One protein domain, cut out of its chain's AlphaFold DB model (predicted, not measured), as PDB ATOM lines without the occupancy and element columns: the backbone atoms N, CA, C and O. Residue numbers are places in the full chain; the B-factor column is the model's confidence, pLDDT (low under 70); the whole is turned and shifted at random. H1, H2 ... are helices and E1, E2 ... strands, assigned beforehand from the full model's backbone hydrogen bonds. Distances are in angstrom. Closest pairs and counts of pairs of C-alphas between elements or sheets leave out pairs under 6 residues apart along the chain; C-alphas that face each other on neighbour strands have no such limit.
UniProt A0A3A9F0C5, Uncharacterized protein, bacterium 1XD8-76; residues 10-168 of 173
ATOM      1  N   GLY A  10      -8.909  26.459-105.370       89.88
ATOM      2  CA  GLY A  10      -8.144  25.653-104.419       89.88
ATOM      3  C   GLY A  10      -6.694  26.124-104.247       89.88
ATOM      4  O   GLY A  10      -6.161  26.016-103.152       89.88
ATOM      5  N   HIS A  11      -6.071  26.751-105.256       91.56
ATOM      6  CA  HIS A  11      -4.730  27.345-105.113       91.56
ATOM      7  C   HIS A  11      -4.657  28.465-104.067       91.56
ATOM      8  O   HIS A  11      -3.577  28.784-103.576       91.56
ATOM      9  N   PHE A  12      -5.790  29.092-103.750       93.00
ATOM     10  CA  PHE A  12      -5.876  30.151-102.749       93.00
ATOM     11  C   PHE A  12      -6.403  29.652-101.410       93.00
ATOM     12  O   PHE A  12      -6.497  30.454-100.486       93.00
ATOM     13  N   GLN A  13      -6.742  28.367-101.290       95.06
ATOM     14  CA  GLN A  13      -7.373  27.808-100.101       95.06
ATOM     15  C   GLN A  13      -6.554  28.088 -98.836       95.06
ATOM     16  O   GLN A  13      -7.069  28.724 -97.923       95.06
ATOM     17  N   GLU A  14      -5.277  27.692 -98.814       94.31
ATOM     18  CA  GLU A  14      -4.374  27.903 -97.674       94.31
ATOM     19  C   GLU A  14      -4.241  29.387 -97.306       94.31
ATOM     20  O   GLU A  14      -4.377  29.771 -96.142       94.31
ATOM     21  N   ARG A  15      -4.034  30.248 -98.309       94.56
ATOM     22  CA  ARG A  15      -3.922  31.695 -98.094       94.56
ATOM     23  C   ARG A  15      -5.203  32.267 -97.497       94.56
ATOM     24  O   ARG A  15      -5.142  32.978 -96.502       94.56
ATOM     25  N   LEU A  16      -6.355  31.964 -98.090       94.19
ATOM     26  CA  LEU A  16      -7.637  32.476 -97.616       94.19
ATOM     27  C   LEU A  16      -7.957  31.956 -96.212       94.19
ATOM     28  O   LEU A  16      -8.450  32.729 -95.400       94.19
ATOM     29  N   SER A  17      -7.644  30.696 -95.894       94.38
ATOM     30  CA  SER A  17      -7.845  30.172 -94.539       94.38
ATOM     31  C   SER A  17      -6.949  30.834 -93.489       94.38
ATOM     32  O   SER A  17      -7.351  30.912 -92.334       94.38
ATOM     33  N   ASN A  18      -5.763  31.318 -93.872       95.12
ATOM     34  CA  ASN A  18      -4.847  32.017 -92.965       95.12
ATOM     35  C   ASN A  18      -5.186  33.508 -92.812       95.12
ATOM     36  O   ASN A  18      -5.026  34.065 -91.728       95.12
ATOM     37  N   ASP A  19      -5.638  34.153 -93.891       96.88
ATOM     38  CA  ASP A  19      -5.883  35.600 -93.930       96.88
ATOM     39  C   ASP A  19      -7.276  35.982 -93.385       96.88
ATOM     40  O   ASP A  19      -7.491  37.126 -92.973       96.88
ATOM     41  N   MET A  20      -8.244  35.059 -93.401       92.50
ATOM     42  CA  MET A  20      -9.632  35.332 -93.015       92.50
ATOM     43  C   MET A  20      -9.913  34.966 -91.554       92.50
ATOM     44  O   MET A  20      -9.532  33.910 -91.065       92.50
ATOM     45  N   ASN A  21     -10.703  35.798 -90.868       93.12
ATOM     46  CA  ASN A  21     -11.148  35.552 -89.485       93.12
ATOM     47  C   ASN A  21     -12.338  34.574 -89.379       93.12
ATOM     48  O   ASN A  21     -12.993  34.500 -88.338       93.12
ATOM     49  N   ILE A  22     -12.668  33.876 -90.464       90.06
ATOM     50  CA  ILE A  22     -13.765  32.908 -90.555       90.06
ATOM     51  C   ILE A  22     -13.262  31.637 -91.247       90.06
ATOM     52  O   ILE A  22     -12.315  31.724 -92.029       90.06
ATOM     53  N   PRO A  23     -13.887  30.467 -91.014       89.31
ATOM     54  CA  PRO A  23     -13.601  29.275 -91.803       89.31
ATOM     55  C   PRO A  23     -13.838  29.528 -93.295       89.31
ATOM     56  O   PRO A  23     -14.827  30.156 -93.677       89.31
ATOM     57  N   VAL A  24     -12.933  29.025 -94.134       90.75
ATOM     58  CA  VAL A  24     -12.995  29.168 -95.591       90.75
ATOM     59  C   VAL A  24     -12.808  27.809 -96.242       90.75
ATOM     60  O   VAL A  24     -11.874  27.087 -95.900       90.75
ATOM     61  N   ALA A  25     -13.644  27.507 -97.228       91.88
ATOM     62  CA  ALA A  25     -13.532  26.314 -98.047       91.88
ATOM     63  C   ALA A  25     -13.976  26.633 -99.486       91.88
ATOM     64  O   ALA A  25     -15.166  26.729 -99.780       91.88
ATOM     65  N   VAL A  26     -13.012  26.867-100.384       91.56
ATOM     66  CA  VAL A  26     -13.245  27.372-101.757       91.56
ATOM     67  C   VAL A  26     -13.050  26.329-102.861       91.56
ATOM     68  O   VAL A  26     -13.153  26.652-104.044       91.56
ATOM     69  N   SER A  27     -12.765  25.080-102.505       93.88
ATOM     70  CA  SER A  27     -12.669  23.953-103.439       93.88
ATOM     71  C   SER A  27     -13.171  22.689-102.758       93.88
ATOM     72  O   SER A  27     -12.823  22.460-101.602       93.88
ATOM     73  N   SER A  28     -13.914  21.840-103.478       94.62
ATOM     74  CA  SER A  28     -14.397  20.566-102.929       94.62
ATOM     75  C   SER A  28     -13.238  19.664-102.497       94.62
ATOM     76  O   SER A  28     -13.411  18.831-101.608       94.62
ATOM     77  N   LEU A  29     -12.044  19.846-103.077       96.19
ATOM     78  CA  LEU A  29     -10.821  19.111-102.741       96.19
ATOM     79  C   LEU A  29     -10.468  19.151-101.246       96.19
ATOM     80  O   LEU A  29      -9.871  18.195-100.758       96.19
ATOM     81  N   VAL A  30     -10.864  20.184-100.492       95.75
ATOM     82  CA  VAL A  30     -10.606  20.245 -99.037       95.75
ATOM     83  C   VAL A  30     -11.298  19.128 -98.254       95.75
ATOM     84  O   VAL A  30     -10.907  18.825 -97.129       95.75
ATOM     85  N   GLN A  31     -12.299  18.471 -98.848       95.88
ATOM     86  CA  GLN A  31     -12.949  17.303 -98.261       95.88
ATOM     87  C   GLN A  31     -12.077  16.039 -98.353       95.88
ATOM     88  O   GLN A  31     -12.316  15.099 -97.600       95.88
ATOM     89  N   ILE A  32     -11.059  15.978 -99.224       97.62
ATOM     90  CA  ILE A  32     -10.255  14.761 -99.458       97.62
ATOM     91  C   ILE A  32      -9.600  14.215 -98.178       97.62
ATOM     92  O   ILE A  32      -9.746  13.014 -97.923       97.62
ATOM     93  N   PRO A  33      -8.925  15.027 -97.336       96.50
ATOM     94  CA  PRO A  33      -8.373  14.543 -96.072       96.50
ATOM     95  C   PRO A  33      -9.420  13.890 -95.165       96.50
ATOM     96  O   PRO A  33      -9.131  12.869 -94.547       96.50
ATOM     97  N   TRP A  34     -10.642  14.425 -95.127       95.38
ATOM     98  CA  TRP A  34     -11.746  13.848 -94.362       95.38
ATOM     99  C   TRP A  34     -12.314  12.582 -95.020       95.38
ATOM    100  O   TRP A  34     -12.494  11.578 -94.332       95.38
ATOM    101  N   ILE A  35     -12.508  12.566 -96.345       97.44
ATOM    102  CA  ILE A  35     -12.988  11.388 -97.093       97.44
ATOM    103  C   ILE A  35     -12.067  10.182 -96.848       97.44
ATOM    104  O   ILE A  35     -12.550   9.074 -96.611       97.44
ATOM    105  N   ARG A  36     -10.744  10.393 -96.803       97.44
ATOM    106  CA  ARG A  36      -9.755   9.348 -96.466       97.44
ATOM    107  C   ARG A  36      -9.988   8.679 -95.113       97.44
ATOM    108  O   ARG A  36      -9.559   7.546 -94.920       97.44
ATOM    109  N   THR A  37     -10.637   9.363 -94.172       96.38
ATOM    110  CA  THR A  37     -10.917   8.811 -92.837       96.38
ATOM    111  C   THR A  37     -12.136   7.891 -92.805       96.38
ATOM    112  O   THR A  37     -12.258   7.094 -91.878       96.38
ATOM    113  N   ILE A  38     -13.020   7.981 -93.805       95.75
ATOM    114  CA  ILE A  38     -14.299   7.254 -93.839       95.75
ATOM    115  C   ILE A  38     -14.353   6.142 -94.896       95.75
ATOM    116  O   ILE A  38     -15.237   5.289 -94.832       95.75
ATOM    117  N   ILE A  39     -13.418   6.118 -95.851       97.31
ATOM    118  CA  ILE A  39     -13.227   4.988 -96.774       97.31
ATOM    119  C   ILE A  39     -12.161   4.024 -96.236       97.31
ATOM    120  O   ILE A  39     -11.398   4.357 -95.325       97.31
ATOM    121  N   ARG A  40     -12.084   2.803 -96.777       96.88
ATOM    122  CA  ARG A  40     -11.031   1.862 -96.366       96.88
ATOM    123  C   ARG A  40      -9.660   2.334 -96.862       96.88
ATOM    124  O   ARG A  40      -9.546   2.932 -97.924       96.88
ATOM    125  N   LYS A  41      -8.600   1.992 -96.125       94.38
ATOM    126  CA  LYS A  41      -7.213   2.393 -96.444       94.38
ATOM    127  C   LYS A  41      -6.691   1.863 -97.785       94.38
ATOM    128  O   LYS A  41      -5.726   2.410 -98.306       94.38
ATOM    129  N   ASP A  42      -7.272   0.779 -98.291       96.25
ATOM    130  CA  ASP A  42      -6.950   0.176 -99.587       96.25
ATOM    131  C   ASP A  42      -7.737   0.800-100.751       96.25
ATOM    132  O   ASP A  42      -7.533   0.403-101.895       96.25
ATOM    133  N   GLN A  43      -8.637   1.750-100.473       98.38
ATOM    134  CA  GLN A  43      -9.486   2.373-101.480       98.38
ATOM    135  C   GLN A  43      -8.950   3.718-101.967       98.38
ATOM    136  O   GLN A  43      -8.269   4.448-101.249       98.38
ATOM    137  N   LYS A  44      -9.328   4.053-103.200       98.69
ATOM    138  CA  LYS A  44      -9.032   5.324-103.866       98.69
ATOM    139  C   LYS A  44     -10.224   6.278-103.853       98.69
ATOM    140  O   LYS A  44     -11.368   5.863-103.651       98.69
ATOM    141  N   ILE A  45      -9.962   7.550-104.134       98.81
ATOM    142  CA  ILE A  45     -10.975   8.585-104.354       98.81
ATOM    143  C   ILE A  45     -10.976   8.940-105.841       98.81
ATOM    144  O   ILE A  45      -9.961   9.366-106.392       98.81
ATOM    145  N   GLY A  46     -12.119   8.762-106.500       98.69
ATOM    146  CA  GLY A  46     -12.316   9.224-107.870       98.69
ATOM    147  C   GLY A  46     -12.699  10.700-107.888       98.69
ATOM    148  O   GLY A  46     -13.580  11.108-107.141       98.69
ATOM    149  N   ILE A  47     -12.076  11.503-108.744       98.44
ATOM    150  CA  ILE A  47     -12.362  12.929-108.904       98.44
ATOM    151  C   ILE A  47     -12.880  13.157-110.319       98.44
ATOM    152  O   ILE A  47     -12.180  12.870-111.289       98.44
ATOM    153  N   LEU A  48     -14.091  13.693-110.449       98.00
ATOM    154  CA  LEU A  48     -14.597  14.197-111.725       98.00
ATOM    155  C   LEU A  48     -14.367  15.700-111.770       98.00
ATOM    156  O   LEU A  48     -14.800  16.409-110.867       98.00
ATOM    157  N   THR A  49     -13.692  16.190-112.804       95.25
ATOM    158  CA  THR A  49     -13.382  17.615-112.925       95.25
ATOM    159  C   THR A  49     -13.573  18.126-114.343       95.25
ATOM    160  O   THR A  49     -13.521  17.382-115.319       95.25
ATOM    161  N   ALA A  50     -13.792  19.431-114.446       91.56
ATOM    162  CA  ALA A  50     -13.876  20.154-115.703       91.56
ATOM    163  C   ALA A  50     -12.503  20.535-116.289       91.56
ATOM    164  O   ALA A  50     -12.437  21.071-117.394       91.56
ATOM    165  N   ASN A  51     -11.411  20.344-115.539       90.50
ATOM    166  CA  ASN A  51     -10.059  20.635-116.010       90.50
ATOM    167  C   ASN A  51      -9.011  19.866-115.195       90.50
ATOM    168  O   ASN A  51      -8.464  20.387-114.223       90.50
ATOM    169  N   ALA A  52      -8.666  18.650-115.621       92.62
ATOM    170  CA  ALA A  52      -7.684  17.840-114.895       92.62
ATOM    171  C   ALA A  52      -6.284  18.470-114.881       92.62
ATOM    172  O   ALA A  52      -5.529  18.254-113.944       92.62
ATOM    173  N   ALA A  53      -5.952  19.297-115.877       89.81
ATOM    174  CA  ALA A  53      -4.662  19.986-115.937       89.81
ATOM    175  C   ALA A  53      -4.505  21.094-114.877       89.81
ATOM    176  O   ALA A  53      -3.390  21.555-114.657       89.81
ATOM    177  N   ALA A  54      -5.600  21.539-114.248       87.88
ATOM    178  CA  ALA A  54      -5.534  22.437-113.093       87.88
ATOM    179  C   ALA A  54      -5.283  21.685-111.777       87.88
ATOM    180  O   ALA A  54      -4.956  22.317-110.778       87.88
ATOM    181  N   LEU A  55      -5.419  20.355-111.767       91.50
ATOM    182  CA  LEU A  55      -5.142  19.538-110.593       91.50
ATOM    183  C   LEU A  55      -3.668  19.125-110.581       91.50
ATOM    184  O   LEU A  55      -3.140  18.597-111.558       91.50
ATOM    185  N   GLY A  56      -2.993  19.380-109.466       90.75
ATOM    186  CA  GLY A  56      -1.559  19.165-109.331       90.75
ATOM    187  C   GLY A  56      -1.058  19.460-107.923       90.75
ATOM    188  O   GLY A  56      -1.818  19.862-107.045       90.75
ATOM    189  N   GLU A  57       0.242  19.277-107.718       92.75
ATOM    190  CA  GLU A  57       0.882  19.340-106.399       92.75
ATOM    191  C   GLU A  57       0.542  20.615-105.614       92.75
ATOM    192  O   GLU A  57       0.166  20.536-104.449       92.75
ATOM    193  N   GLN A  58       0.587  21.785-106.258       92.25
ATOM    194  CA  GLN A  58       0.339  23.054-105.573       92.25
ATOM    195  C   GLN A  58      -1.097  23.179-105.036       92.25
ATOM    196  O   GLN A  58      -1.288  23.608-103.898       92.25
ATOM    197  N   ILE A  59      -2.113  22.839-105.841       94.38
ATOM    198  CA  ILE A  59      -3.514  22.904-105.392       94.38
ATOM    199  C   ILE A  59      -3.807  21.808-104.369       94.38
ATOM    200  O   ILE A  59      -4.525  22.054-103.407       94.38
ATOM    201  N   TYR A  60      -3.200  20.629-104.524       95.75
ATOM    202  CA  TYR A  60      -3.308  19.559-103.540       95.75
ATOM    203  C   TYR A  60      -2.757  20.009-102.188       95.75
ATOM    204  O   TYR A  60      -3.497  19.979-101.206       95.75
ATOM    205  N   HIS A  61      -1.535  20.543-102.145       95.88
ATOM    206  CA  HIS A  61      -0.958  21.097-100.922       95.88
ATOM    207  C   HIS A  61      -1.853  22.179-100.306       95.88
ATOM    208  O   HIS A  61      -2.192  22.099 -99.127       95.88
ATOM    209  N   SER A  62      -2.304  23.141-101.119       95.88
ATOM    210  CA  SER A  62      -3.174  24.241-100.670       95.88
ATOM    211  C   SER A  62      -4.496  23.749-100.064       95.88
ATOM    212  O   SER A  62      -5.054  24.409 -99.190       95.88
ATOM    213  N   CYS A  63      -4.989  22.586-100.501       96.38
ATOM    214  CA  CYS A  63      -6.195  21.932 -99.986       96.38
ATOM    215  C   CYS A  63      -5.908  20.879 -98.894       96.38
ATOM    216  O   CYS A  63      -6.789  20.086 -98.562       96.38
ATOM    217  N   GLY A  64      -4.689  20.828 -98.340       96.00
ATOM    218  CA  GLY A  64      -4.305  19.878 -97.287       96.00
ATOM    219  C   GLY A  64      -4.077  18.440 -97.776       96.00
ATOM    220  O   GLY A  64      -4.030  17.499 -96.982       96.00
ATOM    221  N   ILE A  65      -3.935  18.242 -99.084       96.62
ATOM    222  CA  ILE A  65      -3.680  16.956 -99.731       96.62
ATOM    223  C   ILE A  65      -2.167  16.837 -99.944       96.62
ATOM    224  O   ILE A  65      -1.627  17.308-100.938       96.62
ATOM    225  N   GLY A  66      -1.468  16.221 -98.989       91.25
ATOM    226  CA  GLY A  66      -0.006  16.075 -99.071       91.25
ATOM    227  C   GLY A  66       0.477  15.061-100.121       91.25
ATOM    228  O   GLY A  66       1.467  15.295-100.799       91.25
ATOM    229  N   ASP A  67      -0.226  13.937-100.268       92.50
ATOM    230  CA  ASP A  67       0.053  12.880-101.255       92.50
ATOM    231  C   ASP A  67      -1.204  12.671-102.107       92.50
ATOM    232  O   ASP A  67      -2.308  12.783-101.579       92.50
ATOM    233  N   ALA A  68      -1.052  12.381-103.399       95.94
ATOM    234  CA  ALA A  68      -2.143  12.192-104.357       95.94
ATOM    235  C   ALA A  68      -2.197  10.773-104.960       95.94
ATOM    236  O   ALA A  68      -2.955  10.539-105.900       95.94
ATOM    237  N   LYS A  69      -1.414   9.809-104.449       96.06
ATOM    238  CA  LYS A  69      -1.339   8.434-104.994       96.06
ATOM    239  C   LYS A  69      -2.665   7.665-105.022       96.06
ATOM    240  O   LYS A  69      -2.808   6.699-105.769       96.06
ATOM    241  N   ASP A  70      -3.602   8.044-104.162       97.19
ATOM    242  CA  ASP A  70      -4.931   7.453-104.006       97.19
ATOM    243  C   ASP A  70      -6.013   8.236-104.764       97.19
ATOM    244  O   ASP A  70      -7.189   7.886-104.673       97.19
ATOM    245  N   LEU A  71      -5.641   9.276-105.515       98.31
ATOM    246  CA  LEU A  71      -6.563  10.085-106.303       98.31
ATOM    247  C   LEU A  71      -6.558   9.625-107.761       98.31
ATOM    248  O   LEU A  71      -5.508   9.516-108.394       98.31
ATOM    249  N   VAL A  72      -7.746   9.386-108.314       98.31
ATOM    250  CA  VAL A  72      -7.929   9.033-109.729       98.31
ATOM    251  C   VAL A  72      -8.800  10.092-110.386       98.31
ATOM    252  O   VAL A  72      -9.954  10.258-110.008       98.31
ATOM    253  N   VAL A  73      -8.266  10.813-111.370       97.88
ATOM    254  CA  VAL A  73      -8.932  11.982-111.964       97.88
ATOM    255  C   VAL A  73      -9.509  11.648-113.339       97.88
ATOM    256  O   VAL A  73      -8.803  11.124-114.198       97.88
ATOM    257  N   ALA A  74     -10.766  12.023-113.577       97.56
ATOM    258  CA  ALA A  74     -11.385  12.048-114.897       97.56
ATOM    259  C   ALA A  74     -11.681  13.491-115.334       97.56
ATOM    260  O   ALA A  74     -12.319  14.255-114.607       97.56
ATOM    261  N   ASP A  75     -11.238  13.839-116.543       95.31
ATOM    262  CA  ASP A  75     -11.460  15.146-117.167       95.31
ATOM    263  C   ASP A  75     -12.699  15.110-118.076       95.31
ATOM    264  O   ASP A  75     -12.752  14.329-119.028       95.31
ATOM    265  N   LEU A  76     -13.685  15.964-117.798       94.12
ATOM    266  CA  LEU A  76     -14.912  16.103-118.587       94.12
ATOM    267  C   LEU A  76     -14.892  17.295-119.550       94.12
ATOM    268  O   LEU A  76     -15.851  17.492-120.294       94.12
ATOM    269  N   ARG A  77     -13.800  18.065-119.598       89.19
ATOM    270  CA  ARG A  77     -13.663  19.283-120.418       89.19
ATOM    271  C   ARG A  77     -14.048  19.115-121.884       89.19
ATOM    272  O   ARG A  77     -14.493  20.073-122.504       89.19
ATOM    273  N   TYR A  78     -13.820  17.926-122.437       88.00
ATOM    274  CA  TYR A  78     -14.018  17.619-123.855       88.00
ATOM    275  C   TYR A  78     -15.327  16.871-124.141       88.00
ATOM    276  O   TYR A  78     -15.515  16.392-125.257       88.00
ATOM    277  N   GLY A  79     -16.217  16.740-123.150       88.69
ATOM    278  CA  GLY A  79     -17.560  16.203-123.359       88.69
ATOM    279  C   GLY A  79     -18.348  17.066-124.343       88.69
ATOM    280  O   GLY A  79     -18.226  18.291-124.333       88.69
ATOM    281  N   GLU A  80     -19.141  16.439-125.207       90.88
ATOM    282  CA  GLU A  80     -19.914  17.128-126.246       90.88
ATOM    283  C   GLU A  80     -20.825  18.204-125.638       90.88
ATOM    284  O   GLU A  80     -20.841  19.344-126.093       90.88
ATOM    285  N   ASN A  81     -21.508  17.860-124.549       89.88
ATOM    286  CA  ASN A  81     -22.435  18.726-123.838       89.88
ATOM    287  C   ASN A  81     -21.750  19.462-122.680       89.88
ATOM    288  O   ASN A  81     -22.071  20.615-122.413       89.88
ATOM    289  N   PHE A  82     -20.787  18.836-121.997       87.69
ATOM    290  CA  PHE A  82     -20.077  19.461-120.880       87.69
ATOM    291  C   PHE A  82     -19.187  20.629-121.340       87.69
ATOM    292  O   PHE A  82     -19.135  21.669-120.684       87.69
ATOM    293  N   SER A  83     -18.532  20.509-122.500       86.88
ATOM    294  CA  SER A  83     -17.697  21.581-123.069       86.88
ATOM    295  C   SER A  83     -18.483  22.869-123.340       86.88
ATOM    296  O   SER A  83     -17.935  23.963-123.228       86.88
ATOM    297  N   VAL A  84     -19.791  22.764-123.600       85.19
ATOM    298  CA  VAL A  84     -20.691  23.912-123.789       85.19
ATOM    299  C   VAL A  84     -20.702  24.836-122.572       85.19
ATOM    300  O   VAL A  84     -20.694  26.054-122.741       85.19
ATOM    301  N   ILE A  85     -20.666  24.269-121.362       82.56
ATOM    302  CA  ILE A  85     -20.597  25.025-120.102       82.56
ATOM    303  C   ILE A  85     -19.273  25.793-120.037       82.56
ATOM    304  O   ILE A  85     -19.242  26.993-119.759       82.56
ATOM    305  N   MET A  86     -18.181  25.101-120.365       80.69
ATOM    306  CA  MET A  86     -16.821  25.638-120.313       80.69
ATOM    307  C   MET A  86     -16.594  26.778-121.304       80.69
ATOM    308  O   MET A  86     -15.870  27.731-121.014       80.69
ATOM    309  N   GLU A  87     -17.199  26.660-122.481       82.38
ATOM    310  CA  GLU A  87     -17.015  27.562-123.616       82.38
ATOM    311  C   GLU A  87     -18.155  28.582-123.756       82.38
ATOM    312  O   GLU A  87     -18.125  29.399-124.673       82.38
ATOM    313  N   ASP A  88     -19.131  28.557-122.840       79.12
ATOM    314  CA  ASP A  88     -20.291  29.459-122.796       79.12
ATOM    315  C   ASP A  88     -21.114  29.483-124.094       79.12
ATOM    316  O   ASP A  88     -21.537  30.531-124.590       79.12
ATOM    317  N   ARG A  89     -21.286  28.310-124.711       76.38
ATOM    318  CA  ARG A  89     -21.866  28.212-126.055       76.38
ATOM    319  C   ARG A  89     -23.368  27.948-126.039       76.38
ATOM    320  O   ARG A  89     -23.812  26.819-126.191       76.38
ATOM    321  N   GLY A  90     -24.175  28.999-126.005       81.38
ATOM    322  CA  GLY A  90     -25.622  28.854-126.189       81.38
ATOM    323  C   GLY A  90     -26.284  28.078-125.045       81.38
ATOM    324  O   GLY A  90     -25.979  28.315-123.879       81.38
ATOM    325  N   THR A  91     -27.234  27.196-125.361       84.44
ATOM    326  CA  THR A  91     -28.075  26.541-124.347       84.44
ATOM    327  C   THR A  91     -27.467  25.230-123.856       84.44
ATOM    328  O   THR A  91     -27.108  24.364-124.649       84.44
ATOM    329  N   ILE A  92     -27.433  25.051-122.535       86.25
ATOM    330  CA  ILE A  92     -26.950  23.828-121.886       86.25
ATOM    331  C   ILE A  92     -27.996  22.705-122.014       86.25
ATOM    332  O   ILE A  92     -29.093  22.805-121.455       86.25
ATOM    333  N   ASP A  93     -27.644  21.601-122.686       91.81
ATOM    334  CA  ASP A  93     -28.401  20.341-122.609       91.81
ATOM    335  C   ASP A  93     -28.089  19.624-121.288       91.81
ATOM    336  O   ASP A  93     -27.181  18.797-121.189       91.81
ATOM    337  N   ASN A  94     -28.886  19.913-120.260       92.94
ATOM    338  CA  ASN A  94     -28.761  19.278-118.946       92.94
ATOM    339  C   ASN A  94     -28.858  17.743-119.005       92.94
ATOM    340  O   ASN A  94     -28.217  17.053-118.212       92.94
ATOM    341  N   ALA A  95     -29.646  17.178-119.926       95.12
ATOM    342  CA  ALA A  95     -29.757  15.728-120.052       95.12
ATOM    343  C   ALA A  95     -28.486  15.132-120.677       95.12
ATOM    344  O   ALA A  95     -28.035  14.068-120.247       95.12
ATOM    345  N   GLY A  96     -27.900  15.822-121.656       95.88
ATOM    346  CA  GLY A  96     -26.595  15.513-122.240       95.88
ATOM    347  C   GLY A  96     -25.474  15.550-121.214       95.88
ATOM    348  O   GLY A  96     -24.793  14.544-121.015       95.88
ATOM    349  N   VAL A  97     -25.359  16.654-120.476       95.31
ATOM    350  CA  VAL A  97     -24.364  16.807-119.405       95.31
ATOM    351  C   VAL A  97     -24.539  15.721-118.340       95.31
ATOM    352  O   VAL A  97     -23.569  15.062-117.971       95.31
ATOM    353  N   ARG A  98     -25.777  15.433-117.909       97.00
ATOM    354  CA  ARG A  98     -26.064  14.331-116.973       97.00
ATOM    355  C   ARG A  98     -25.526  12.994-117.479       97.00
ATOM    356  O   ARG A  98     -24.919  12.258-116.702       97.00
ATOM    357  N   ARG A  99     -25.759  12.657-118.754       97.81
ATOM    358  CA  ARG A  99     -25.262  11.407-119.354       97.81
ATOM    359  C   ARG A  99     -23.737  11.356-119.342       97.81
ATOM    360  O   ARG A  99     -23.183  10.311-119.014       97.81
ATOM    361  N   GLU A 100     -23.072  12.461-119.656       97.50
ATOM    362  CA  GLU A 100     -21.609  12.542-119.685       97.50
ATOM    363  C   GLU A 100     -20.990  12.400-118.295       97.50
ATOM    364  O   GLU A 100     -20.092  11.578-118.114       97.50
ATOM    365  N   VAL A 101     -21.523  13.110-117.298       97.94
ATOM    366  CA  VAL A 101     -21.064  13.026-115.902       97.94
ATOM    367  C   VAL A 101     -21.242  11.611-115.348       97.94
ATOM    368  O   VAL A 101     -20.309  11.034-114.788       97.94
ATOM    369  N   VAL A 102     -22.410  11.000-115.571       98.44
ATOM    370  CA  VAL A 102     -22.677   9.610-115.169       98.44
ATOM    371  C   VAL A 102     -21.759   8.626-115.897       98.44
ATOM    372  O   VAL A 102     -21.214   7.715-115.275       98.44
ATOM    373  N   SER A 103     -21.571   8.793-117.207       98.31
ATOM    374  CA  SER A 103     -20.711   7.920-118.011       98.31
ATOM    375  C   SER A 103     -19.256   7.983-117.546       98.31
ATOM    376  O   SER A 103     -18.627   6.940-117.364       98.31
ATOM    377  N   ALA A 104     -18.745   9.187-117.267       98.44
ATOM    378  CA  ALA A 104     -17.408   9.386-116.725       98.44
ATOM    379  C   ALA A 104     -17.241   8.678-115.374       98.44
ATOM    380  O   ALA A 104     -16.279   7.934-115.199       98.44
ATOM    381  N   ALA A 105     -18.209   8.819-114.460       98.56
ATOM    382  CA  ALA A 105     -18.180   8.136-113.169       98.56
ATOM    383  C   ALA A 105     -18.145   6.606-113.318       98.56
ATOM    384  O   ALA A 105     -17.312   5.942-112.708       98.56
ATOM    385  N   LYS A 106     -19.024   6.048-114.161       98.62
ATOM    386  CA  LYS A 106     -19.104   4.599-114.417       98.62
ATOM    387  C   LYS A 106     -17.836   4.060-115.067       98.62
ATOM    388  O   LYS A 106     -17.404   2.956-114.750       98.62
ATOM    389  N   LYS A 107     -17.255   4.816-116.000       98.62
ATOM    390  CA  LYS A 107     -15.989   4.455-116.637       98.62
ATOM    391  C   LYS A 107     -14.864   4.435-115.604       98.62
ATOM    392  O   LYS A 107     -14.167   3.430-115.505       98.62
ATOM    393  N   LEU A 108     -14.756   5.491-114.799       98.50
ATOM    394  CA  LEU A 108     -13.727   5.634-113.774       98.50
ATOM    395  C   LEU A 108     -13.771   4.487-112.752       98.50
ATOM    396  O   LEU A 108     -12.745   3.874-112.479       98.50
ATOM    397  N   THR A 109     -14.957   4.135-112.243       98.56
ATOM    398  CA  THR A 109     -15.113   3.032-111.273       98.56
ATOM    399  C   THR A 109     -14.959   1.648-111.896       98.56
ATOM    400  O   THR A 109     -14.569   0.706-111.211       98.56
ATOM    401  N   LYS A 110     -15.222   1.498-113.199       98.50
ATOM    402  CA  LYS A 110     -14.933   0.259-113.931       98.50
ATOM    403  C   LYS A 110     -13.430   0.050-114.134       98.50
ATOM    404  O   LYS A 110     -12.962  -1.080-114.038       98.50
ATOM    405  N   GLU A 111     -12.694   1.113-114.448       98.56
ATOM    406  CA  GLU A 111     -11.237   1.078-114.650       98.56
ATOM    407  C   GLU A 111     -10.477   0.959-113.318       98.56
ATOM    408  O   GLU A 111      -9.418   0.335-113.263       98.56
ATOM    409  N   HIS A 112     -11.056   1.488-112.238       98.50
ATOM    410  CA  HIS A 112     -10.499   1.474-110.889       98.50
ATOM    411  C   HIS A 112     -11.528   0.921-109.886       98.50
ATOM    412  O   HIS A 112     -12.196   1.690-109.186       98.50
ATOM    413  N   PRO A 113     -11.680  -0.418-109.802       98.19
ATOM    414  CA  PRO A 113     -12.658  -1.057-108.917       98.19
ATOM    415  C   PRO A 113     -12.345  -0.873-107.421       98.19
ATOM    416  O   PRO A 113     -13.168  -1.202-106.570       98.19
ATOM    417  N   ASP A 114     -11.161  -0.352-107.094       98.25
ATOM    418  CA  ASP A 114     -10.718   0.032-105.757       98.25
ATOM    419  C   ASP A 114     -11.186   1.438-105.334       98.25
ATOM    420  O   ASP A 114     -10.902   1.864-104.217       98.25
ATOM    421  N   ILE A 115     -11.939   2.172-106.162       98.81
ATOM    422  CA  ILE A 115     -12.527   3.457-105.756       98.81
ATOM    423  C   ILE A 115     -13.601   3.248-104.675       98.81
ATOM    424  O   ILE A 115     -14.550   2.484-104.845       98.81
ATOM    425  N   GLY A 116     -13.458   3.960-103.555       98.38
ATOM    426  CA  GLY A 116     -14.390   3.941-102.424       98.38
ATOM    427  C   GLY A 116     -15.334   5.140-102.351       98.38
ATOM    428  O   GLY A 116     -16.358   5.052-101.681       98.38
ATOM    429  N   ALA A 117     -15.017   6.241-103.034       98.62
ATOM    430  CA  ALA A 117     -15.828   7.457-103.072       98.62
ATOM    431  C   ALA A 117     -15.562   8.269-104.347       98.62
ATOM    432  O   ALA A 117     -14.477   8.182-104.925       98.62
ATOM    433  N   ILE A 118     -16.537   9.082-104.752       98.75
ATOM    434  CA  ILE A 118     -16.410  10.056-105.840       98.75
ATOM    435  C   ILE A 118     -16.484  11.476-105.273       98.75
ATOM    436  O   ILE A 118     -17.335  11.767-104.439       98.75
ATOM    437  N   LEU A 119     -15.629  12.367-105.763       98.38
ATOM    438  CA  LEU A 119     -15.665  13.803-105.519       98.38
ATOM    439  C   LEU A 119     -15.905  14.539-106.845       98.38
ATOM    440  O   LEU A 119     -15.214  14.294-107.834       98.38
ATOM    441  N   LEU A 120     -16.879  15.443-106.874       97.50
ATOM    442  CA  LEU A 120     -17.167  16.305-108.016       97.50
ATOM    443  C   LEU A 120     -16.470  17.657-107.813       97.50
ATOM    444  O   LEU A 120     -16.888  18.486-107.001       97.50
ATOM    445  N   GLU A 121     -15.402  17.881-108.574       94.62
ATOM    446  CA  GLU A 121     -14.618  19.117-108.583       94.62
ATOM    447  C   GLU A 121     -15.016  19.983-109.787       94.62
ATOM    448  O   GLU A 121     -14.310  20.071-110.798       94.62
ATOM    449  N   CYS A 122     -16.204  20.584-109.696       90.88
ATOM    450  CA  CYS A 122     -16.716  21.644-110.568       90.88
ATOM    451  C   CYS A 122     -18.041  22.169-109.992       90.88
ATOM    452  O   CYS A 122     -18.875  21.375-109.558       90.88
ATOM    453  N   SER A 123     -18.277  23.483-110.038       87.88
ATOM    454  CA  SER A 123     -19.525  24.092-109.554       87.88
ATOM    455  C   SER A 123     -20.773  23.678-110.343       87.88
ATOM    456  O   SER A 123     -21.877  23.769-109.821       87.88
ATOM    457  N   ASP A 124     -20.608  23.202-111.580       90.62
ATOM    458  CA  ASP A 124     -21.715  22.822-112.465       90.62
ATOM    459  C   ASP A 124     -22.074  21.328-112.393       90.62
ATOM    460  O   ASP A 124     -23.047  20.890-113.003       90.62
ATOM    461  N   MET A 125     -21.317  20.521-111.641       93.31
ATOM    462  CA  MET A 125     -21.574  19.082-111.481       93.31
ATOM    463  C   MET A 125     -22.580  18.665-110.380       93.31
ATOM    464  O   MET A 125     -23.201  17.612-110.564       93.31
ATOM    465  N   PRO A 126     -22.815  19.415-109.278       93.56
ATOM    466  CA  PRO A 126     -23.724  18.988-108.207       93.56
ATOM    467  C   PRO A 126     -25.152  18.625-108.636       93.56
ATOM    468  O   PRO A 126     -25.688  17.654-108.095       93.56
ATOM    469  N   PRO A 127     -25.786  19.283-109.636       94.50
ATOM    470  CA  PRO A 127     -27.107  18.865-110.121       94.50
ATOM    471  C   PRO A 127     -27.170  17.398-110.588       94.50
ATOM    472  O   PRO A 127     -28.252  16.810-110.672       94.50
ATOM    473  N   TYR A 128     -26.018  16.787-110.880       96.44
ATOM    474  CA  TYR A 128     -25.896  15.411-111.355       96.44
ATOM    475  C   TYR A 128     -25.401  14.428-110.279       96.44
ATOM    476  O   TYR A 128     -25.378  13.225-110.541       96.44
ATOM    477  N   ALA A 129     -25.064  14.889-109.067       96.44
ATOM    478  CA  ALA A 129     -24.476  14.064-108.007       96.44
ATOM    479  C   ALA A 129     -25.340  12.851-107.628       96.44
ATOM    480  O   ALA A 129     -24.854  11.721-107.582       96.44
ATOM    481  N   SER A 130     -26.652  13.052-107.459       96.00
ATOM    482  CA  SER A 130     -27.593  11.958-107.166       96.00
ATOM    483  C   SER A 130     -27.655  10.920-108.296       96.00
ATOM    484  O   SER A 130     -27.748   9.719-108.038       96.00
ATOM    485  N   ALA A 131     -27.547  11.362-109.555       97.81
ATOM    486  CA  ALA A 131     -27.528  10.472-110.713       97.81
ATOM    487  C   ALA A 131     -26.265   9.609-110.736       97.81
ATOM    488  O   ALA A 131     -26.342   8.405-110.961       97.81
ATOM    489  N   VAL A 132     -25.112  10.230-110.468       98.31
ATOM    490  CA  VAL A 132     -23.835   9.529-110.327       98.31
ATOM    491  C   VAL A 132     -23.938   8.490-109.216       98.31
ATOM    492  O   VAL A 132     -23.687   7.314-109.466       98.31
ATOM    493  N   GLN A 133     -24.379   8.893-108.021       98.00
ATOM    494  CA  GLN A 133     -24.491   8.016-106.856       98.00
ATOM    495  C   GLN A 133     -25.392   6.801-107.116       98.00
ATOM    496  O   GLN A 133     -25.039   5.681-106.740       98.00
ATOM    497  N   ALA A 134     -26.536   7.002-107.776       97.44
ATOM    498  CA  ALA A 134     -27.459   5.921-108.114       97.44
ATOM    499  C   ALA A 134     -26.817   4.856-109.023       97.44
ATOM    500  O   ALA A 134     -27.109   3.666-108.882       97.44
ATOM    501  N   GLU A 135     -25.930   5.280-109.924       98.00
ATOM    502  CA  GLU A 135     -25.294   4.423-110.924       98.00
ATOM    503  C   GLU A 135     -24.027   3.739-110.406       98.00
ATOM    504  O   GLU A 135     -23.835   2.552-110.667       98.00
ATOM    505  N   VAL A 136     -23.173   4.452-109.662       96.88
ATOM    506  CA  VAL A 136     -21.918   3.876-109.143       96.88
ATOM    507  C   VAL A 136     -22.069   3.214-107.776       96.88
ATOM    508  O   VAL A 136     -21.210   2.425-107.402       96.88
ATOM    509  N   ARG A 137     -23.151   3.499-107.035       97.75
ATOM    510  CA  ARG A 137     -23.426   2.954-105.690       97.75
ATOM    511  C   ARG A 137     -22.318   3.236-104.660       97.75
ATOM    512  O   ARG A 137     -22.116   2.453-103.737       97.75
ATOM    513  N   LEU A 138     -21.641   4.375-104.799       97.56
ATOM    514  CA  LEU A 138     -20.605   4.871-103.889       97.56
ATOM    515  C   LEU A 138     -21.019   6.227-103.292       97.56
ATOM    516  O   LEU A 138     -21.844   6.921-103.893       97.56
ATOM    517  N   PRO A 139     -20.458   6.640-102.141       97.81
ATOM    518  CA  PRO A 139     -20.558   8.018-101.668       97.81
ATOM    519  C   PRO A 139     -20.094   9.011-102.742       97.81
ATOM    520  O   PRO A 139     -19.063   8.794-103.385       97.81
ATOM    521  N   VAL A 140     -20.859  10.088-102.930       98.06
ATOM    522  CA  VAL A 140     -20.542  11.187-103.850       98.06
ATOM    523  C   VAL A 140     -20.506  12.480-103.046       98.06
ATOM    524  O   VAL A 140     -21.457  12.775-102.326       98.06
ATOM    525  N   PHE A 141     -19.411  13.220-103.174       97.31
ATOM    526  CA  PHE A 141     -19.151  14.477-102.484       97.31
ATOM    527  C   PHE A 141     -18.985  15.611-103.492       97.31
ATOM    528  O   PHE A 141     -18.469  15.405-104.588       97.31
ATOM    529  N   ASP A 142     -19.402  16.811-103.119       95.38
ATOM    530  CA  ASP A 142     -19.280  18.039-103.901       95.38
ATOM    531  C   ASP A 142     -19.301  19.257-102.958       95.38
ATOM    532  O   ASP A 142     -19.237  19.116-101.734       95.38
ATOM    533  N   PHE A 143     -19.364  20.476-103.489       91.00
ATOM    534  CA  PHE A 143     -19.400  21.656-102.625       91.00
ATOM    535  C   PHE A 143     -20.739  21.806-101.872       91.00
ATOM    536  O   PHE A 143     -20.782  22.462-100.836       91.00
ATOM    537  N   ILE A 144     -21.840  21.202-102.335       90.12
ATOM    538  CA  ILE A 144     -23.118  21.205-101.608       90.12
ATOM    539  C   ILE A 144     -23.013  20.288-100.388       90.12
ATOM    540  O   ILE A 144     -23.441  20.672 -99.298       90.12
ATOM    541  N   THR A 145     -22.395  19.108-100.528       84.00
ATOM    542  CA  THR A 145     -22.106  18.245 -99.368       84.00
ATOM    543  C   THR A 145     -21.179  18.939 -98.382       84.00
ATOM    544  O   THR A 145     -21.392  18.831 -97.174       84.00
ATOM    545  N   GLN A 146     -20.200  19.690 -98.889       84.44
ATOM    546  CA  GLN A 146     -19.303  20.507 -98.080       84.44
ATOM    547  C   GLN A 146     -20.082  21.537 -97.255       84.44
ATOM    548  O   GLN A 146     -19.995  21.521 -96.033       84.44
ATOM    549  N   ILE A 147     -20.923  22.351 -97.902       83.69
ATOM    550  CA  ILE A 147     -21.751  23.367 -97.237       83.69
ATOM    551  C   ILE A 147     -22.652  22.728 -96.175       83.69
ATOM    552  O   ILE A 147     -22.694  23.207 -95.046       83.69
ATOM    553  N   HIS A 148     -23.352  21.635 -96.490       80.44
ATOM    554  CA  HIS A 148     -24.222  20.976 -95.512       80.44
ATOM    555  C   HIS A 148     -23.452  20.394 -94.316       80.44
ATOM    556  O   HIS A 148     -23.957  20.419 -93.193       80.44
ATOM    557  N   THR A 149     -22.236  19.890 -94.538       67.00
ATOM    558  CA  THR A 149     -21.393  19.316 -93.476       67.00
ATOM    559  C   THR A 149     -20.753  20.407 -92.612       67.00
ATOM    560  O   THR A 149     -20.703  20.269 -91.392       67.00
ATOM    561  N   GLU A 150     -20.306  21.507 -93.222       63.47
ATOM    562  CA  GLU A 150     -19.631  22.632 -92.555       63.47
ATOM    563  C   GLU A 150     -20.599  23.551 -91.814       63.47
ATOM    564  O   GLU A 150     -20.316  23.979 -90.695       63.47
ATOM    565  N   ILE A 151     -21.759  23.841 -92.412       57.31
ATOM    566  CA  ILE A 151     -22.782  24.682 -91.783       57.31
ATOM    567  C   ILE A 151     -23.515  23.920 -90.679       57.31
ATOM    568  O   ILE A 151     -24.167  24.579 -89.871       57.31
ATOM    569  N   ALA A 152     -23.357  22.583 -90.607       52.47
ATOM    570  CA  ALA A 152     -23.949  21.685 -89.615       52.47
ATOM    571  C   ALA A 152     -25.273  22.262 -89.130       52.47
ATOM    572  O   ALA A 152     -25.313  22.799 -88.024       52.47
ATOM    573  N   ASP A 153     -26.275  22.274 -90.017       47.91
ATOM    574  CA  ASP A 153     -27.536  22.977 -89.809       47.91
ATOM    575  C   ASP A 153     -28.080  22.661 -88.410       47.91
ATOM    576  O   ASP A 153     -28.717  21.635 -88.167       47.91
ATOM    577  N   ARG A 154     -27.791  23.549 -87.449       50.75
ATOM    578  CA  ARG A 154     -28.236  23.402 -86.060       50.75
ATOM    579  C   ARG A 154     -29.747  23.606 -85.964       50.75
ATOM    580  O   ARG A 154     -30.304  23.448 -84.878       50.75
ATOM    581  N   THR A 155     -30.396  23.970 -87.071       50.22
ATOM    582  CA  THR A 155     -31.837  24.131 -87.193       50.22
ATOM    583  C   THR A 155     -32.525  22.974 -87.916       50.22
ATOM    584  O   THR A 155     -33.754  22.936 -87.878       50.22
ATOM    585  N   ASP A 156     -31.797  21.976 -88.447       51.22
ATOM    586  CA  ASP A 156     -32.409  20.747 -88.964       51.22
ATOM    587  C   ASP A 156     -32.935  19.878 -87.797       51.22
ATOM    588  O   ASP A 156     -32.152  19.347 -86.992       51.22
ATOM    589  N   PRO A 157     -34.261  19.657 -87.695       54.22
ATOM    590  CA  PRO A 157     -34.837  18.774 -86.688       54.22
ATOM    591  C   PRO A 157     -34.310  17.332 -86.777       54.22
ATOM    592  O   PRO A 157     -34.415  16.591 -85.797       54.22
ATOM    593  N   GLY A 158     -33.772  16.907 -87.927       54.97
ATOM    594  CA  GLY A 158     -33.152  15.597 -88.129       54.97
ATOM    595  C   GLY A 158     -31.874  15.403 -87.313       54.97
ATOM    596  O   GLY A 158     -31.735  14.391 -86.620       54.97
ATOM    597  N   TYR A 159     -30.983  16.397 -87.311       49.75
ATOM    598  CA  TYR A 159     -29.732  16.365 -86.548       49.75
ATOM    599  C   TYR A 159     -29.976  16.414 -85.031       49.75
ATOM    600  O   TYR A 159     -29.386  15.639 -84.275       49.75
ATOM    601  N   VAL A 160     -30.937  17.229 -84.574       53.97
ATOM    602  CA  VAL A 160     -31.370  17.253 -83.162       53.97
ATOM    603  C   VAL A 160     -31.922  15.889 -82.730       53.97
ATOM    604  O   VAL A 160     -31.578  15.400 -81.653       53.97
ATOM    605  N   ARG A 161     -32.718  15.221 -83.577       53.53
ATOM    606  CA  ARG A 161     -33.228  13.863 -83.303       53.53
ATOM    607  C   ARG A 161     -32.120  12.809 -83.289       53.53
ATOM    608  O   ARG A 161     -32.215  11.856 -82.515       53.53
ATOM    609  N   LEU A 162     -31.087  12.955 -84.117       51.69
ATOM    610  CA  LEU A 162     -29.930  12.057 -84.132       51.69
ATOM    611  C   LEU A 162     -29.117  12.190 -82.836       51.69
ATOM    612  O   LEU A 162     -28.842  11.182 -82.190       51.69
ATOM    613  N   LEU A 163     -28.831  13.418 -82.394       52.72
ATOM    614  CA  LEU A 163     -28.146  13.679 -81.123       52.72
ATOM    615  C   LEU A 163     -28.963  13.214 -79.908       52.72
ATOM    616  O   LEU A 163     -28.414  12.610 -78.989       52.72
ATOM    617  N   GLN A 164     -30.285  13.412 -79.918       53.06
ATOM    618  CA  GLN A 164     -31.176  12.888 -78.874       53.06
ATOM    619  C   GLN A 164     -31.189  11.351 -78.822       53.06
ATOM    620  O   GLN A 164     -31.297  10.784 -77.740       53.06
ATOM    621  N   ARG A 165     -31.037  10.670 -79.967       53.50
ATOM    622  CA  ARG A 165     -30.884   9.205 -80.026       53.50
ATOM    623  C   ARG A 165     -29.504   8.739 -79.562       53.50
ATOM    624  O   ARG A 165     -29.407   7.691 -78.932       53.50
ATOM    625  N   MET A 166     -28.452   9.506 -79.839       51.09
ATOM    626  CA  MET A 166     -27.081   9.187 -79.420       51.09
ATOM    627  C   MET A 166     -26.841   9.419 -77.921       51.09
ATOM    628  O   MET A 166     -26.082   8.674 -77.311       51.09
ATOM    629  N   ASN A 167     -27.553  10.362 -77.300       49.62
ATOM    630  CA  ASN A 167     -27.554  10.567 -75.842       49.62
ATOM    631  C   ASN A 167     -28.344   9.491 -75.063       49.62
ATOM    632  O   ASN A 167     -28.496   9.599 -73.849       49.62
ATOM    633  N   GLY A 168     -28.857   8.463 -75.748       49.59
ATOM    634  CA  GLY A 168     -29.601   7.342 -75.171       49.59
ATOM    635  C   GLY A 168     -28.817   6.030 -75.055       49.59
ATOM    636  O   GLY A 168     -29.444   4.986 -74.894       49.59
TER     637      GLY A 168
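Overview. This is residues 10 to 168 of the 173 residues of an uncharacterized protein of bacterium 1XD8-76 (UniProt A0A3A9F0C5). A small, twisted sheet of three parallel strands forms the middle layer of the body, with the long helix H5 and the shorter H6 on one face and H2 on the other. H1 and H3 sit side by side away from the sheet, and a tail sticks out: residues 151 to 168, of which 157 to 166 belong to H8. The printed part has 159 residues, with eight named helices and three named strands in the order H1 H2 E1 H3 E2 H4 H5 E3 H6 H7 H8; the sheet's order is E2 E1 E3, all parallel, and the class is mostly helix. The whole is compact, with a radius of gyration of the C-alphas of 16.7 A and spans of 51 by 37 by 36 A.

Arrangement. Start with H1, residues 10 to 19, which touches H3, residues 57 to 62, at a shallow tilt of 32 degrees, the same way; the closest C-alphas, of His 11 and Ile 59, are 4.6 A apart. Next comes H2, residues 28 to 38, on the sheet at a height of 9.0 A. It lies over E1, residues 44 to 49, and E3, residues 115 to 121, and runs along the strands, at 16 degrees to E1 on the local plane. E1 is the inner strand; look between it and E3 for N 46 and O 117, 2.9 A apart, within hydrogen-bond range. On its other side is E2, residues 71 to 75, where N 47 and O 72 are 2.8 A apart, also within range. E1, H3 and E2 make a strand-helix-strand unit, two parallel neighbour strands with a helix between, and its crossover is right-handed. H4, residues 82 to 87, only just touches residues 96 to 100 of H5, residues 94 to 111, with 3 pairs of C-alphas within 8 A; the closest are Phe 82 and Val 97, 5.3 A apart. E2, H4, H5 and E3 make a split unit, with E1 between its strands, again right-handed. H5 is on the face opposite to H2, at a height of 10.2 A. Further on, H6, residues 126 to 136, touches H5 at a steep tilt of 42 degrees, the same way, with the C-alphas of Val 102 and Val 132 closest at 5.0 A; H5 and H6 on one face and H2 on the other make three layers, helices on both faces of a sheet. H7, residues 143 to 151, and H2 only just touch, and only at their ends, with the C-alphas of Ser 28 and Phe 143 closest at 5.1 A. H8, residues 157 to 166, touches no helix. Every O i to N i+4 pair is within hydrogen-bond range in H3, H5, H7 and H8; the counts are 4 of 6 in H1, 1 of 2 in H4, 5 of 7 in H6 and 2 of 7 in H2, where 6 of 8 O i to N i+3 pairs are within range.

Along the chain. Find C-alpha 10 at (-8.144, 25.653, -104.419), where H1 begins. H2 runs 16.1 A, E1 15.9 A and E2 12.9 A from first to last C-alpha. Then look for C-alpha 94 at (-28.761, 19.278, -118.946); from there H5 runs 25.6 A. E3 covers 16.0 A and H6 15.2 A. H8 ends at C-alpha 166, at (-27.081, 9.187, -79.420).

Size, cuts and confidence. The C-alphas farthest apart, of Arg 89 and Gly 168, are 55.5 A apart. Without the free tail, the body spans 40 by 37 by 28 A. The printed part has no cut, and no link is long. The mean pLDDT of the printed part is 88.8, and residues 149 to 168 are under 70.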